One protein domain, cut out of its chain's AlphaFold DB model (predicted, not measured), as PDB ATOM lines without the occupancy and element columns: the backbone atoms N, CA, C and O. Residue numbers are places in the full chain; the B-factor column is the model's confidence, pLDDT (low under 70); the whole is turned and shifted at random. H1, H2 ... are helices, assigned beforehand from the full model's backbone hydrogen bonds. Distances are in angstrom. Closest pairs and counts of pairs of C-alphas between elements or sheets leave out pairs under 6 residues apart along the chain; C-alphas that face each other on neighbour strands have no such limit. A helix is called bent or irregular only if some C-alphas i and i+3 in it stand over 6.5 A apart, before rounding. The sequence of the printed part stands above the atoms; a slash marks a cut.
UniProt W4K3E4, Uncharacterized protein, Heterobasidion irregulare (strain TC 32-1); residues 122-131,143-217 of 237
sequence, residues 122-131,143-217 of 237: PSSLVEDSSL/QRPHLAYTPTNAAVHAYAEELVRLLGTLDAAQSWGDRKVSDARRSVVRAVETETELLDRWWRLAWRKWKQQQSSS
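AT A GLANCE: This is residues 122 to 131 and 143 to 217 of the 237 residues of an uncharacterized protein of Heterobasidion irregulare (strain TC 32-1) (UniProt W4K3E4). A long helical hairpin: one very long helix, H3, makes the long axis of the domain, and the shorter H2 runs beside part of it, the opposite way. H1, a single short turn, sits near H3 on another side than H2, and the last residues of H3, 209 to 217, stick out free. The printed part has 85 residues with three named helices, in the order H1, H2, H3 along the chain, and no named strand; its class is all helix. It is loose, with a radius of gyration of the C-alphas of 16.9 A, and elongated, spanning 59 by 32 by 22 A.

IN THESE COORDINATES: The longest helix, H3, holds residues 179 to 217, 39 residues, and measures 56.4 A from C-alpha 179 at (80.150, 61.616, 18.142) to C-alpha 217 at (79.550, 93.708, 64.575). H2 holds residues 154 to 172, 19 residues, and measures 26.9 A; its first C-alpha, that of Ala 154, is at (96.326, 88.790, 39.724). H1 holds residues 124 to 127, four residues, and measures 5.8 A from first to last C-alpha.

HOW THE PARTS SIT: H2 and H3 touch, with 9 pairs of C-alphas within 8 A, and H3 does so with residues 185 to 199 alone. Their closest C-alphas, those of Leu 167 and Val 189, are 6.4 A apart. The two helices run opposite ways at a shallow tilt of 24 degrees, a helical hairpin with a short link of 6 residues. H1 and H3 are close but not clearly touching: 2 pairs of C-alphas lie within 8 A, and the closest, those of Leu 125 and Trp 202, are 7.3 A apart. H1 and H2 are apart. In H2 and H3 every pair of O of residue i and N of residue i+4 is within hydrogen-bond range; H1, with four residues, is too short for such a pair.

THE WHOLE: The two C-alphas farthest apart, those of Trp 176 and Ser 217, are 59.3 A apart. Residues 150 to 155 stand free, as do residues 209 to 217, which belong to H3; without these stretches the body has 70 residues and spans 45 by 30 by 20 A. Residues 132 to 142 are not printed, and C-alphas 131 and 143 are 18.7 A apart across this cut, which lies in the link from H1 to H2. The mean pLDDT of the printed part is 89.0; residues 124 to 131 and residue 143 are under 70 in this predicted model.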
ATOM      1  N   PRO A 122      88.085  77.007  47.126       75.06
ATOM      2  CA  PRO A 122      87.091  76.535  46.162       75.06
ATOM      3  C   PRO A 122      86.764  75.045  46.331       75.06
ATOM      4  O   PRO A 122      85.603  74.657  46.240       75.06
ATOM      5  N   SER A 123      87.759  74.212  46.664       74.44
ATOM      6  CA  SER A 123      87.559  72.780  46.932       74.44
ATOM      7  C   SER A 123      86.622  72.517  48.115       74.44
ATOM      8  O   SER A 123      85.808  71.604  48.045       74.44
ATOM      9  N   SER A 124      86.668  73.351  49.160       68.81
ATOM     10  CA  SER A 124      85.778  73.226  50.322       68.81
ATOM     11  C   SER A 124      84.309  73.539  49.995       68.81
ATOM     12  O   SER A 124      83.422  73.120  50.731       68.81
ATOM     13  N   LEU A 125      84.027  74.258  48.901       66.69
ATOM     14  CA  LEU A 125      82.664  74.648  48.504       66.69
ATOM     15  C   LEU A 125      81.888  73.552  47.778       66.69
ATOM     16  O   LEU A 125      80.677  73.690  47.573       66.69
ATOM     17  N   VAL A 126      82.590  72.506  47.341       67.62
ATOM     18  CA  VAL A 126      82.001  71.351  46.657       67.62
ATOM     19  C   VAL A 126      81.373  70.392  47.671       67.62
ATOM     20  O   VAL A 126      80.363  69.768  47.365       67.62
ATOM     21  N   GLU A 127      81.930  70.313  48.883       62.06
ATOM     22  CA  GLU A 127      81.471  69.404  49.943       62.06
ATOM     23  C   GLU A 127      80.300  69.973  50.759       62.06
ATOM     24  O   GLU A 127      79.482  69.216  51.282       62.06
ATOM     25  N   ASP A 128      80.165  71.299  50.826       55.25
ATOM     26  CA  ASP A 128      79.066  71.945  51.540       55.25
ATOM     27  C   ASP A 128      77.847  72.166  50.624       55.25
ATOM     28  O   ASP A 128      77.583  73.259  50.100       55.25
ATOM     29  N   SER A 129      77.082  71.089  50.423       54.62
ATOM     30  CA  SER A 129      75.811  71.085  49.679       54.62
ATOM     31  C   SER A 129      74.770  72.059  50.251       54.62
ATOM     32  O   SER A 129      73.853  72.458  49.533       54.62
ATOM     33  N   SER A 130      74.905  72.503  51.508       56.25
ATOM     34  CA  SER A 130      73.970  73.456  52.125       56.25
ATOM     35  C   SER A 130      74.062  74.862  51.516       56.25
ATOM     36  O   SER A 130      73.092  75.618  51.517       56.25
ATOM     37  N   LEU A 131      75.200  75.194  50.898       53.41
ATOM     38  CA  LEU A 131      75.421  76.468  50.220       53.41
ATOM     39  C   LEU A 131      74.977  76.449  48.743       53.41
ATOM     40  O   LEU A 131      75.123  77.470  48.067       53.41
ATOM     41  N   GLN A 143      74.500  94.688  42.595       64.06
ATOM     42  CA  GLN A 143      74.832  94.110  43.903       64.06
ATOM     43  C   GLN A 143      75.975  93.095  43.821       64.06
ATOM     44  O   GLN A 143      76.471  92.648  44.866       64.06
ATOM     45  N   ARG A 144      76.415  92.744  42.605       76.69
ATOM     46  CA  ARG A 144      77.517  91.813  42.401       76.69
ATOM     47  C   ARG A 144      78.826  92.489  42.828       76.69
ATOM     48  O   ARG A 144      79.172  93.538  42.288       76.69
ATOM     49  N   PRO A 145      79.574  91.919  43.792       84.31
ATOM     50  CA  PRO A 145      80.891  92.442  44.135       84.31
ATOM     51  C   PRO A 145      81.799  92.468  42.900       84.31
ATOM     52  O   PRO A 145      81.842  91.487  42.160       84.31
ATOM     53  N   HIS A 146      82.540  93.555  42.687       91.69
ATOM     54  CA  HIS A 146      83.569  93.606  41.651       91.69
ATOM     55  C   HIS A 146      84.920  93.229  42.259       91.69
ATOM     56  O   HIS A 146      85.336  93.807  43.265       91.69
ATOM     57  N   LEU A 147      85.597  92.239  41.676       93.88
ATOM     58  CA  LEU A 147      86.934  91.850  42.108       93.88
ATOM     59  C   LEU A 147      87.947  92.831  41.509       93.88
ATOM     60  O   LEU A 147      88.073  92.925  40.290       93.88
ATOM     61  N   ALA A 148      88.676  93.557  42.353       95.56
ATOM     62  CA  ALA A 148      89.576  94.608  41.896       95.56
ATOM     63  C   ALA A 148      90.740  94.034  41.065       95.56
ATOM     64  O   ALA A 148      91.236  92.932  41.329       95.56
ATOM     65  N   TYR A 149      91.218  94.789  40.076       95.31
ATOM     66  CA  TYR A 149      92.420  94.451  39.307       95.31
ATOM     67  C   TYR A 149      93.683  94.883  40.067       95.31
ATOM     68  O   TYR A 149      94.349  95.853  39.710       95.31
ATOM     69  N   THR A 150      93.998  94.172  41.150       96.06
ATOM     70  CA  THR A 150      95.189  94.405  41.985       96.06
ATOM     71  C   THR A 150      96.194  93.256  41.856       96.06
ATOM     72  O   THR A 150      95.816  92.145  41.469       96.06
ATOM     73  N   PRO A 151      97.475  93.464  42.223       95.88
ATOM     74  CA  PRO A 151      98.457  92.380  42.291       95.88
ATOM     75  C   PRO A 151      98.024  91.221  43.199       95.88
ATOM     76  O   PRO A 151      98.344  90.071  42.909       95.88
ATOM     77  N   THR A 152      97.252  91.504  44.255       94.94
ATOM     78  CA  THR A 152      96.674  90.498  45.162       94.94
ATOM     79  C   THR A 152      95.773  89.514  44.414       94.94
ATOM     80  O   THR A 152      95.865  88.303  44.607       94.94
ATOM     81  N   ASN A 153      94.937  90.030  43.511       96.56
ATOM     82  CA  ASN A 153      93.974  89.239  42.747       96.56
ATOM     83  C   ASN A 153      94.519  88.748  41.400       96.56
ATOM     84  O   ASN A 153      93.816  88.031  40.687       96.56
ATOM     85  N   ALA A 154      95.755  89.103  41.034       96.00
ATOM     86  CA  ALA A 154      96.326  88.790  39.724       96.00
ATOM     87  C   ALA A 154      96.276  87.287  39.406       96.00
ATOM     88  O   ALA A 154      95.935  86.905  38.292       96.00
ATOM     89  N   ALA A 155      96.545  86.429  40.395       95.44
ATOM     90  CA  ALA A 155      96.467  84.979  40.227       95.44
ATOM     91  C   ALA A 155      95.040  84.489  39.924       95.44
ATOM     92  O   ALA A 155      94.867  83.549  39.150       95.44
ATOM     93  N   VAL A 156      94.020  85.125  40.510       96.00
ATOM     94  CA  VAL A 156      92.604  84.782  40.296       96.00
ATOM     95  C   VAL A 156      92.170  85.184  38.892       96.00
ATOM     96  O   VAL A 156      91.603  84.359  38.179       96.00
ATOM     97  N   HIS A 157      92.490  86.414  38.478       96.81
ATOM     98  CA  HIS A 157      92.187  86.908  37.132       96.81
ATOM     99  C   HIS A 157      92.907  86.089  36.061       96.81
ATOM    100  O   HIS A 157      92.261  85.586  35.149       96.81
ATOM    101  N   ALA A 158      94.210  85.842  36.224       96.94
ATOM    102  CA  ALA A 158      94.982  85.027  35.287       96.94
ATOM    103  C   ALA A 158      94.427  83.598  35.164       96.94
ATOM    104  O   ALA A 158      94.370  83.036  34.069       96.94
ATOM    105  N   TYR A 159      93.994  83.001  36.279       97.62
ATOM    106  CA  TYR A 159      93.367  81.686  36.253       97.62
ATOM    107  C   TYR A 159      92.019  81.715  35.518       97.62
ATOM    108  O   TYR A 159      91.801  80.888  34.635       97.62
ATOM    109  N   ALA A 160      91.157  82.693  35.809       96.56
ATOM    110  CA  ALA A 160      89.876  82.869  35.125       96.56
ATOM    111  C   ALA A 160      90.046  83.088  33.609       96.56
ATOM    112  O   ALA A 160      89.362  82.451  32.807       96.56
ATOM    113  N   GLU A 161      90.999  83.930  33.205       97.62
ATOM    114  CA  GLU A 161      91.336  84.174  31.800       97.62
ATOM    115  C   GLU A 161      91.816  82.899  31.099       97.62
ATOM    116  O   GLU A 161      91.373  82.593  29.989       97.62
ATOM    117  N   GLU A 162      92.679  82.105  31.744       98.12
ATOM    118  CA  GLU A 162      93.123  80.834  31.174       98.12
ATOM    119  C   GLU A 162      91.969  79.835  31.017       98.12
ATOM    120  O   GLU A 162      91.927  79.146  29.996       98.12
ATOM    121  N   LEU A 163      91.013  79.772  31.952       97.56
ATOM    122  CA  LEU A 163      89.814  78.932  31.808       97.56
ATOM    123  C   LEU A 163      88.987  79.344  30.578       97.56
ATOM    124  O   LEU A 163      88.640  78.490  29.759       97.56
ATOM    125  N   VAL A 164      88.761  80.648  30.376       97.62
ATOM    126  CA  VAL A 164      88.093  81.178  29.171       97.62
ATOM    127  C   VAL A 164      88.882  80.829  27.903       97.62
ATOM    128  O   VAL A 164      88.309  80.391  26.901       97.62
ATOM    129  N   ARG A 165      90.216  80.933  27.944       98.00
ATOM    130  CA  ARG A 165      91.092  80.565  26.821       98.00
ATOM    131  C   ARG A 165      90.995  79.073  26.478       98.00
ATOM    132  O   ARG A 165      91.073  78.704  25.300       98.00
ATOM    133  N   LEU A 166      90.825  78.198  27.474       98.00
ATOM    134  CA  LEU A 166      90.597  76.767  27.249       98.00
ATOM    135  C   LEU A 166      89.248  76.503  26.575       98.00
ATOM    136  O   LEU A 166      89.213  75.706  25.637       98.00
ATOM    137  N   LEU A 167      88.176  77.189  26.989       97.19
ATOM    138  CA  LEU A 167      86.863  77.090  26.337       97.19
ATOM    139  C   LEU A 167      86.943  77.492  24.861       97.19
ATOM    140  O   LEU A 167      86.566  76.707  23.994       97.19
ATOM    141  N   GLY A 168      87.580  78.628  24.553       96.94
ATOM    142  CA  GLY A 168      87.798  79.044  23.162       96.94
ATOM    143  C   GLY A 168      88.617  78.029  22.346       96.94
ATOM    144  O   GLY A 168      88.348  77.798  21.166       96.94
ATOM    145  N   THR A 169      89.583  77.353  22.978       96.50
ATOM    146  CA  THR A 169      90.361  76.283  22.327       96.50
ATOM    147  C   THR A 169      89.507  75.032  22.063       96.50
ATOM    148  O   THR A 169      89.675  74.381  21.029       96.50
ATOM    149  N   LEU A 170      88.581  74.689  22.966       96.12
ATOM    150  CA  LEU A 170      87.643  73.573  22.789       96.12
ATOM    151  C   LEU A 170      86.642  73.851  21.670       96.12
ATOM    152  O   LEU A 170      86.375  72.951  20.873       96.12
ATOM    153  N   ASP A 171      86.138  75.078  21.564       93.88
ATOM    154  CA  ASP A 171      85.199  75.471  20.508       93.88
ATOM    155  C   ASP A 171      85.838  75.410  19.118       93.88
ATOM    156  O   ASP A 171      85.220  74.934  18.160       93.88
ATOM    157  N   ALA A 172      87.116  75.781  19.018       92.81
ATOM    158  CA  ALA A 172      87.894  75.641  17.791       92.81
ATOM    159  C   ALA A 172      88.146  74.168  17.393       92.81
ATOM    160  O   ALA A 172      88.403  73.877  16.219       92.81
ATOM    161  N   ALA A 173      88.062  73.212  18.330       91.19
ATOM    162  CA  ALA A 173      88.222  71.789  18.042       91.19
ATOM    163  C   ALA A 173      86.971  71.230  17.338       91.19
ATOM    164  O   ALA A 173      85.966  70.855  17.953       91.19
ATOM    165  N   GLN A 174      87.042  71.158  16.009       89.19
ATOM    166  CA  GLN A 174      85.957  70.672  15.157       89.19
ATOM    167  C   GLN A 174      85.771  69.152  15.279       89.19
ATOM    168  O   GLN A 174      86.722  68.379  15.153       89.19
ATOM    169  N   SER A 175      84.524  68.713  15.470       85.94
ATOM    170  CA  SER A 175      84.173  67.292  15.593       85.94
ATOM    171  C   SER A 175      83.921  66.591  14.256       85.94
ATOM    172  O   SER A 175      83.939  65.365  14.224       85.94
ATOM    173  N   TRP A 176      83.693  67.330  13.162       87.44
ATOM    174  CA  TRP A 176      83.377  66.783  11.828       87.44
ATOM    175  C   TRP A 176      82.258  65.718  11.836       87.44
ATOM    176  O   TRP A 176      82.281  64.780  11.047       87.44
ATOM    177  N   GLY A 177      81.302  65.834  12.765       89.19
ATOM    178  CA  GLY A 177      80.219  64.860  12.947       89.19
ATOM    179  C   GLY A 177      80.599  63.594  13.733       89.19
ATOM    180  O   GLY A 177      79.733  62.757  13.978       89.19
ATOM    181  N   ASP A 178      81.850  63.441  14.184       94.00
ATOM    182  CA  ASP A 178      82.252  62.311  15.027       94.00
ATOM    183  C   ASP A 178      81.724  62.485  16.456       94.00
ATOM    184  O   ASP A 178      82.136  63.371  17.217       94.00
ATOM    185  N   ARG A 179      80.811  61.591  16.837       95.12
ATOM    186  CA  ARG A 179      80.150  61.616  18.142       95.12
ATOM    187  C   ARG A 179      81.126  61.433  19.304       95.12
ATOM    188  O   ARG A 179      80.970  62.115  20.307       95.12
ATOM    189  N   LYS A 180      82.188  60.626  19.156       94.69
ATOM    190  CA  LYS A 180      83.185  60.452  20.229       94.69
ATOM    191  C   LYS A 180      83.963  61.740  20.481       94.69
ATOM    192  O   LYS A 180      84.242  62.062  21.629       94.69
ATOM    193  N   VAL A 181      84.294  62.481  19.420       96.00
ATOM    194  CA  VAL A 181      84.955  63.791  19.547       96.00
ATOM    195  C   VAL A 181      84.015  64.793  20.212       96.00
ATOM    196  O   VAL A 181      84.418  65.491  21.138       96.00
ATOM    197  N   SER A 182      82.754  64.835  19.776       96.06
ATOM    198  CA  SER A 182      81.732  65.716  20.349       96.06
ATOM    199  C   SER A 182      81.493  65.443  21.838       96.06
ATOM    200  O   SER A 182      81.463  66.381  22.633       96.06
ATOM    201  N   ASP A 183      81.347  64.177  22.228       96.69
ATOM    202  CA  ASP A 183      81.092  63.783  23.616       96.69
ATOM    203  C   ASP A 183      82.308  64.064  24.508       96.69
ATOM    204  O   ASP A 183      82.153  64.648  25.583       96.69
ATOM    205  N   ALA A 184      83.522  63.752  24.035       96.88
ATOM    206  CA  ALA A 184      84.755  64.092  24.743       96.88
ATOM    207  C   ALA A 184      84.883  65.607  24.947       96.88
ATOM    208  O   ALA A 184      85.130  66.057  26.063       96.88
ATOM    209  N   ARG A 185      84.638  66.406  23.899       96.88
ATOM    210  CA  ARG A 185      84.669  67.871  23.987       96.88
ATOM    211  C   ARG A 185      83.675  68.387  25.025       96.88
ATOM    212  O   ARG A 185      84.071  69.138  25.905       96.88
ATOM    213  N   ARG A 186      82.410  67.952  24.967       96.88
ATOM    214  CA  ARG A 186      81.370  68.357  25.933       96.88
ATOM    215  C   ARG A 186      81.739  68.003  27.368       96.88
ATOM    216  O   ARG A 186      81.457  68.783  28.268       96.88
ATOM    217  N   SER A 187      82.352  66.842  27.586       97.44
ATOM    218  CA  SER A 187      82.808  66.444  28.919       97.44
ATOM    219  C   SER A 187      83.845  67.419  29.475       97.44
ATOM    220  O   SER A 187      83.753  67.797  30.639       97.44
ATOM    221  N   VAL A 188      84.817  67.831  28.654       97.81
ATOM    222  CA  VAL A 188      85.859  68.777  29.079       97.81
ATOM    223  C   VAL A 188      85.285  70.183  29.251       97.81
ATOM    224  O   VAL A 188      85.573  70.814  30.259       97.81
ATOM    225  N   VAL A 189      84.430  70.643  28.329       97.88
ATOM    226  CA  VAL A 189      83.741  71.944  28.428       97.88
ATOM    227  C   VAL A 189      83.007  72.059  29.762       97.88
ATOM    228  O   VAL A 189      83.298  72.971  30.525       97.88
ATOM    229  N   ARG A 190      82.167  71.073  30.106       97.44
ATOM    230  CA  ARG A 190      81.441  71.067  31.385       97.44
ATOM    231  C   ARG A 190      82.371  71.141  32.588       97.44
ATOM    232  O   ARG A 190      82.088  71.864  33.529       97.44
ATOM    233  N   ALA A 191      83.480  70.402  32.567       96.62
ATOM    234  CA  ALA A 191      84.436  70.428  33.670       96.62
ATOM    235  C   ALA A 191      85.075  71.818  33.851       96.62
ATOM    236  O   ALA A 191      85.259  72.259  34.984       96.62
ATOM    237  N   VAL A 192      85.387  72.510  32.749       97.44
ATOM    238  CA  VAL A 192      85.947  73.871  32.761       97.44
ATOM    239  C   VAL A 192      84.897  74.904  33.191       97.44
ATOM    240  O   VAL A 192      85.206  75.789  33.986       97.44
ATOM    241  N   GLU A 193      83.655  74.781  32.722       96.38
ATOM    242  CA  GLU A 193      82.533  75.639  33.131       96.38
ATOM    243  C   GLU A 193      82.248  75.498  34.628       96.38
ATOM    244  O   GLU A 193      82.237  76.496  35.342       96.38
ATOM    245  N   THR A 194      82.134  74.264  35.130       94.50
ATOM    246  CA  THR A 194      81.957  74.001  36.566       94.50
ATOM    247  C   THR A 194      83.089  74.611  37.389       94.50
ATOM    248  O   THR A 194      82.844  75.191  38.441       94.50
ATOM    249  N   GLU A 195      84.336  74.520  36.929       95.31
ATOM    250  CA  GLU A 195      85.460  75.153  37.622       95.31
ATOM    251  C   GLU A 195      85.359  76.683  37.625       95.31
ATOM    252  O   GLU A 195      85.628  77.319  38.642       95.31
ATOM    253  N   THR A 196      84.934  77.271  36.506       94.19
ATOM    254  CA  THR A 196      84.730  78.721  36.380       94.19
ATOM    255  C   THR A 196      83.639  79.197  37.340       94.19
ATOM    256  O   THR A 196      83.821  80.185  38.049       94.19
ATOM    257  N   GLU A 197      82.533  78.458  37.426       92.31
ATOM    258  CA  GLU A 197      81.446  78.713  38.374       92.31
ATOM    259  C   GLU A 197      81.899  78.556  39.828       92.31
ATOM    260  O   GLU A 197      81.522  79.355  40.681       92.31
ATOM    261  N   LEU A 198      82.724  77.548  40.131       91.75
ATOM    262  CA  LEU A 198      83.278  77.349  41.472       91.75
ATOM    263  C   LEU A 198      84.182  78.510  41.886       91.75
ATOM    264  O   LEU A 198      84.058  79.000  43.010       91.75
ATOM    265  N   LEU A 199      85.060  78.959  40.987       93.69
ATOM    266  CA  LEU A 199      85.920  80.114  41.217       93.69
ATOM    267  C   LEU A 199      85.082  81.372  41.464       93.69
ATOM    268  O   LEU A 199      85.328  82.096  42.429       93.69
ATOM    269  N   ASP A 200      84.068  81.596  40.629       92.06
ATOM    270  CA  ASP A 200      83.174  82.744  40.727       92.06
ATOM    271  C   ASP A 200      82.360  82.752  42.027       92.06
ATOM    272  O   ASP A 200      82.342  83.727  42.784       92.06
ATOM    273  N   ARG A 201      81.764  81.610  42.360       88.94
ATOM    274  CA  ARG A 201      81.036  81.408  43.611       88.94
ATOM    275  C   ARG A 201      81.924  81.619  44.830       88.94
ATOM    276  O   ARG A 201      81.461  82.178  45.825       88.94
ATOM    277  N   TRP A 202      83.175  81.171  44.771       91.06
ATOM    278  CA  TRP A 202      84.114  81.278  45.879       91.06
ATOM    279  C   TRP A 202      84.380  82.724  46.282       91.06
ATOM    280  O   TRP A 202      84.150  83.083  47.442       91.06
ATOM    281  N   TRP A 203      84.791  83.572  45.339       91.88
ATOM    282  CA  TRP A 203      85.072  84.963  45.675       91.88
ATOM    283  C   TRP A 203      83.786  85.724  46.028       91.88
ATOM    284  O   TRP A 203      83.800  86.577  46.914       91.88
ATOM    285  N   ARG A 204      82.628  85.393  45.445       89.75
ATOM    286  CA  ARG A 204      81.354  86.004  45.877       89.75
ATOM    287  C   ARG A 204      80.983  85.623  47.309       89.75
ATOM    288  O   ARG A 204      80.485  86.457  48.068       89.75
ATOM    289  N   LEU A 205      81.224  84.372  47.702       88.25
ATOM    290  CA  LEU A 205      80.933  83.905  49.054       88.25
ATOM    291  C   LEU A 205      81.816  84.603  50.092       88.25
ATOM    292  O   LEU A 205      81.295  85.000  51.136       88.25
ATOM    293  N   ALA A 206      83.109  84.778  49.803       90.12
ATOM    294  CA  ALA A 206      84.029  85.499  50.683       90.12
ATOM    295  C   ALA A 206      83.503  86.912  50.994       90.12
ATOM    296  O   ALA A 206      83.368  87.284  52.161       90.12
ATOM    297  N   TRP A 207      83.069  87.640  49.962       90.62
ATOM    298  CA  TRP A 207      82.449  88.956  50.116       90.62
ATOM    299  C   TRP A 207      81.170  88.933  50.957       90.62
ATOM    300  O   TRP A 207      81.008  89.726  51.885       90.62
ATOM    301  N   ARG A 208      80.250  88.008  50.658       87.81
ATOM    302  CA  ARG A 208      78.966  87.901  51.368       87.81
ATOM    303  C   ARG A 208      79.166  87.619  52.856       87.81
ATOM    304  O   ARG A 208      78.497  88.222  53.692       87.81
ATOM    305  N   LYS A 209      80.089  86.713  53.190       86.88
ATOM    306  CA  LYS A 209      80.419  86.366  54.578       86.88
ATOM    307  C   LYS A 209      81.049  87.539  55.316       86.88
ATOM    308  O   LYS A 209      80.663  87.803  56.450       86.88
ATOM    309  N   TRP A 210      81.948  88.266  54.665       89.69
ATOM    310  CA  TRP A 210      82.530  89.474  55.238       89.69
ATOM    311  C   TRP A 210      81.476  90.555  55.501       89.69
ATOM    312  O   TRP A 210      81.399  91.053  56.622       89.69
ATOM    313  N   LYS A 211      80.583  90.839  54.540       87.50
ATOM    314  CA  LYS A 211      79.458  91.771  54.749       87.50
ATOM    315  C   LYS A 211      78.590  91.369  55.941       87.50
ATOM    316  O   LYS A 211      78.256  92.213  56.764       87.50
ATOM    317  N   GLN A 212      78.258  90.081  56.061       86.38
ATOM    318  CA  GLN A 212      77.461  89.572  57.179       86.38
ATOM    319  C   GLN A 212      78.156  89.796  58.534       86.38
ATOM    320  O   GLN A 212      77.502  90.191  59.496       86.38
ATOM    321  N   GLN A 213      79.474  89.584  58.608       85.62
ATOM    322  CA  GLN A 213      80.260  89.836  59.821       85.62
ATOM    323  C   GLN A 213      80.294  91.324  60.195       85.62
ATOM    324  O   GLN A 213      80.195  91.646  61.378       85.62
ATOM    325  N   GLN A 214      80.385  92.223  59.209       83.69
ATOM    326  CA  GLN A 214      80.351  93.671  59.450       83.69
ATOM    327  C   GLN A 214      79.010  94.108  60.051       83.69
ATOM    328  O   GLN A 214      78.993  94.758  61.095       83.69
ATOM    329  N   SER A 215      77.887  93.665  59.474       80.00
ATOM    330  CA  SER A 215      76.553  94.010  59.988       80.00
ATOM    331  C   SER A 215      76.312  93.487  61.409       80.00
ATOM    332  O   SER A 215      75.784  94.210  62.251       80.00
ATOM    333  N   SER A 216      76.745  92.260  61.721       75.56
ATOM    334  CA  SER A 216      76.620  91.707  63.079       75.56
ATOM    335  C   SER A 216      77.513  92.411  64.108       75.56
ATOM    336  O   SER A 216      77.158  92.471  65.286       75.56
ATOM    337  N   SER A 217      78.665  92.945  63.690       71.25
ATOM    338  CA  SER A 217      79.550  93.708  64.575       71.25
ATOM    339  C   SER A 217      78.978  95.092  64.904       71.25
ATOM    340  O   SER A 217      79.126  95.565  66.028       71.25
TER     341      SER A 217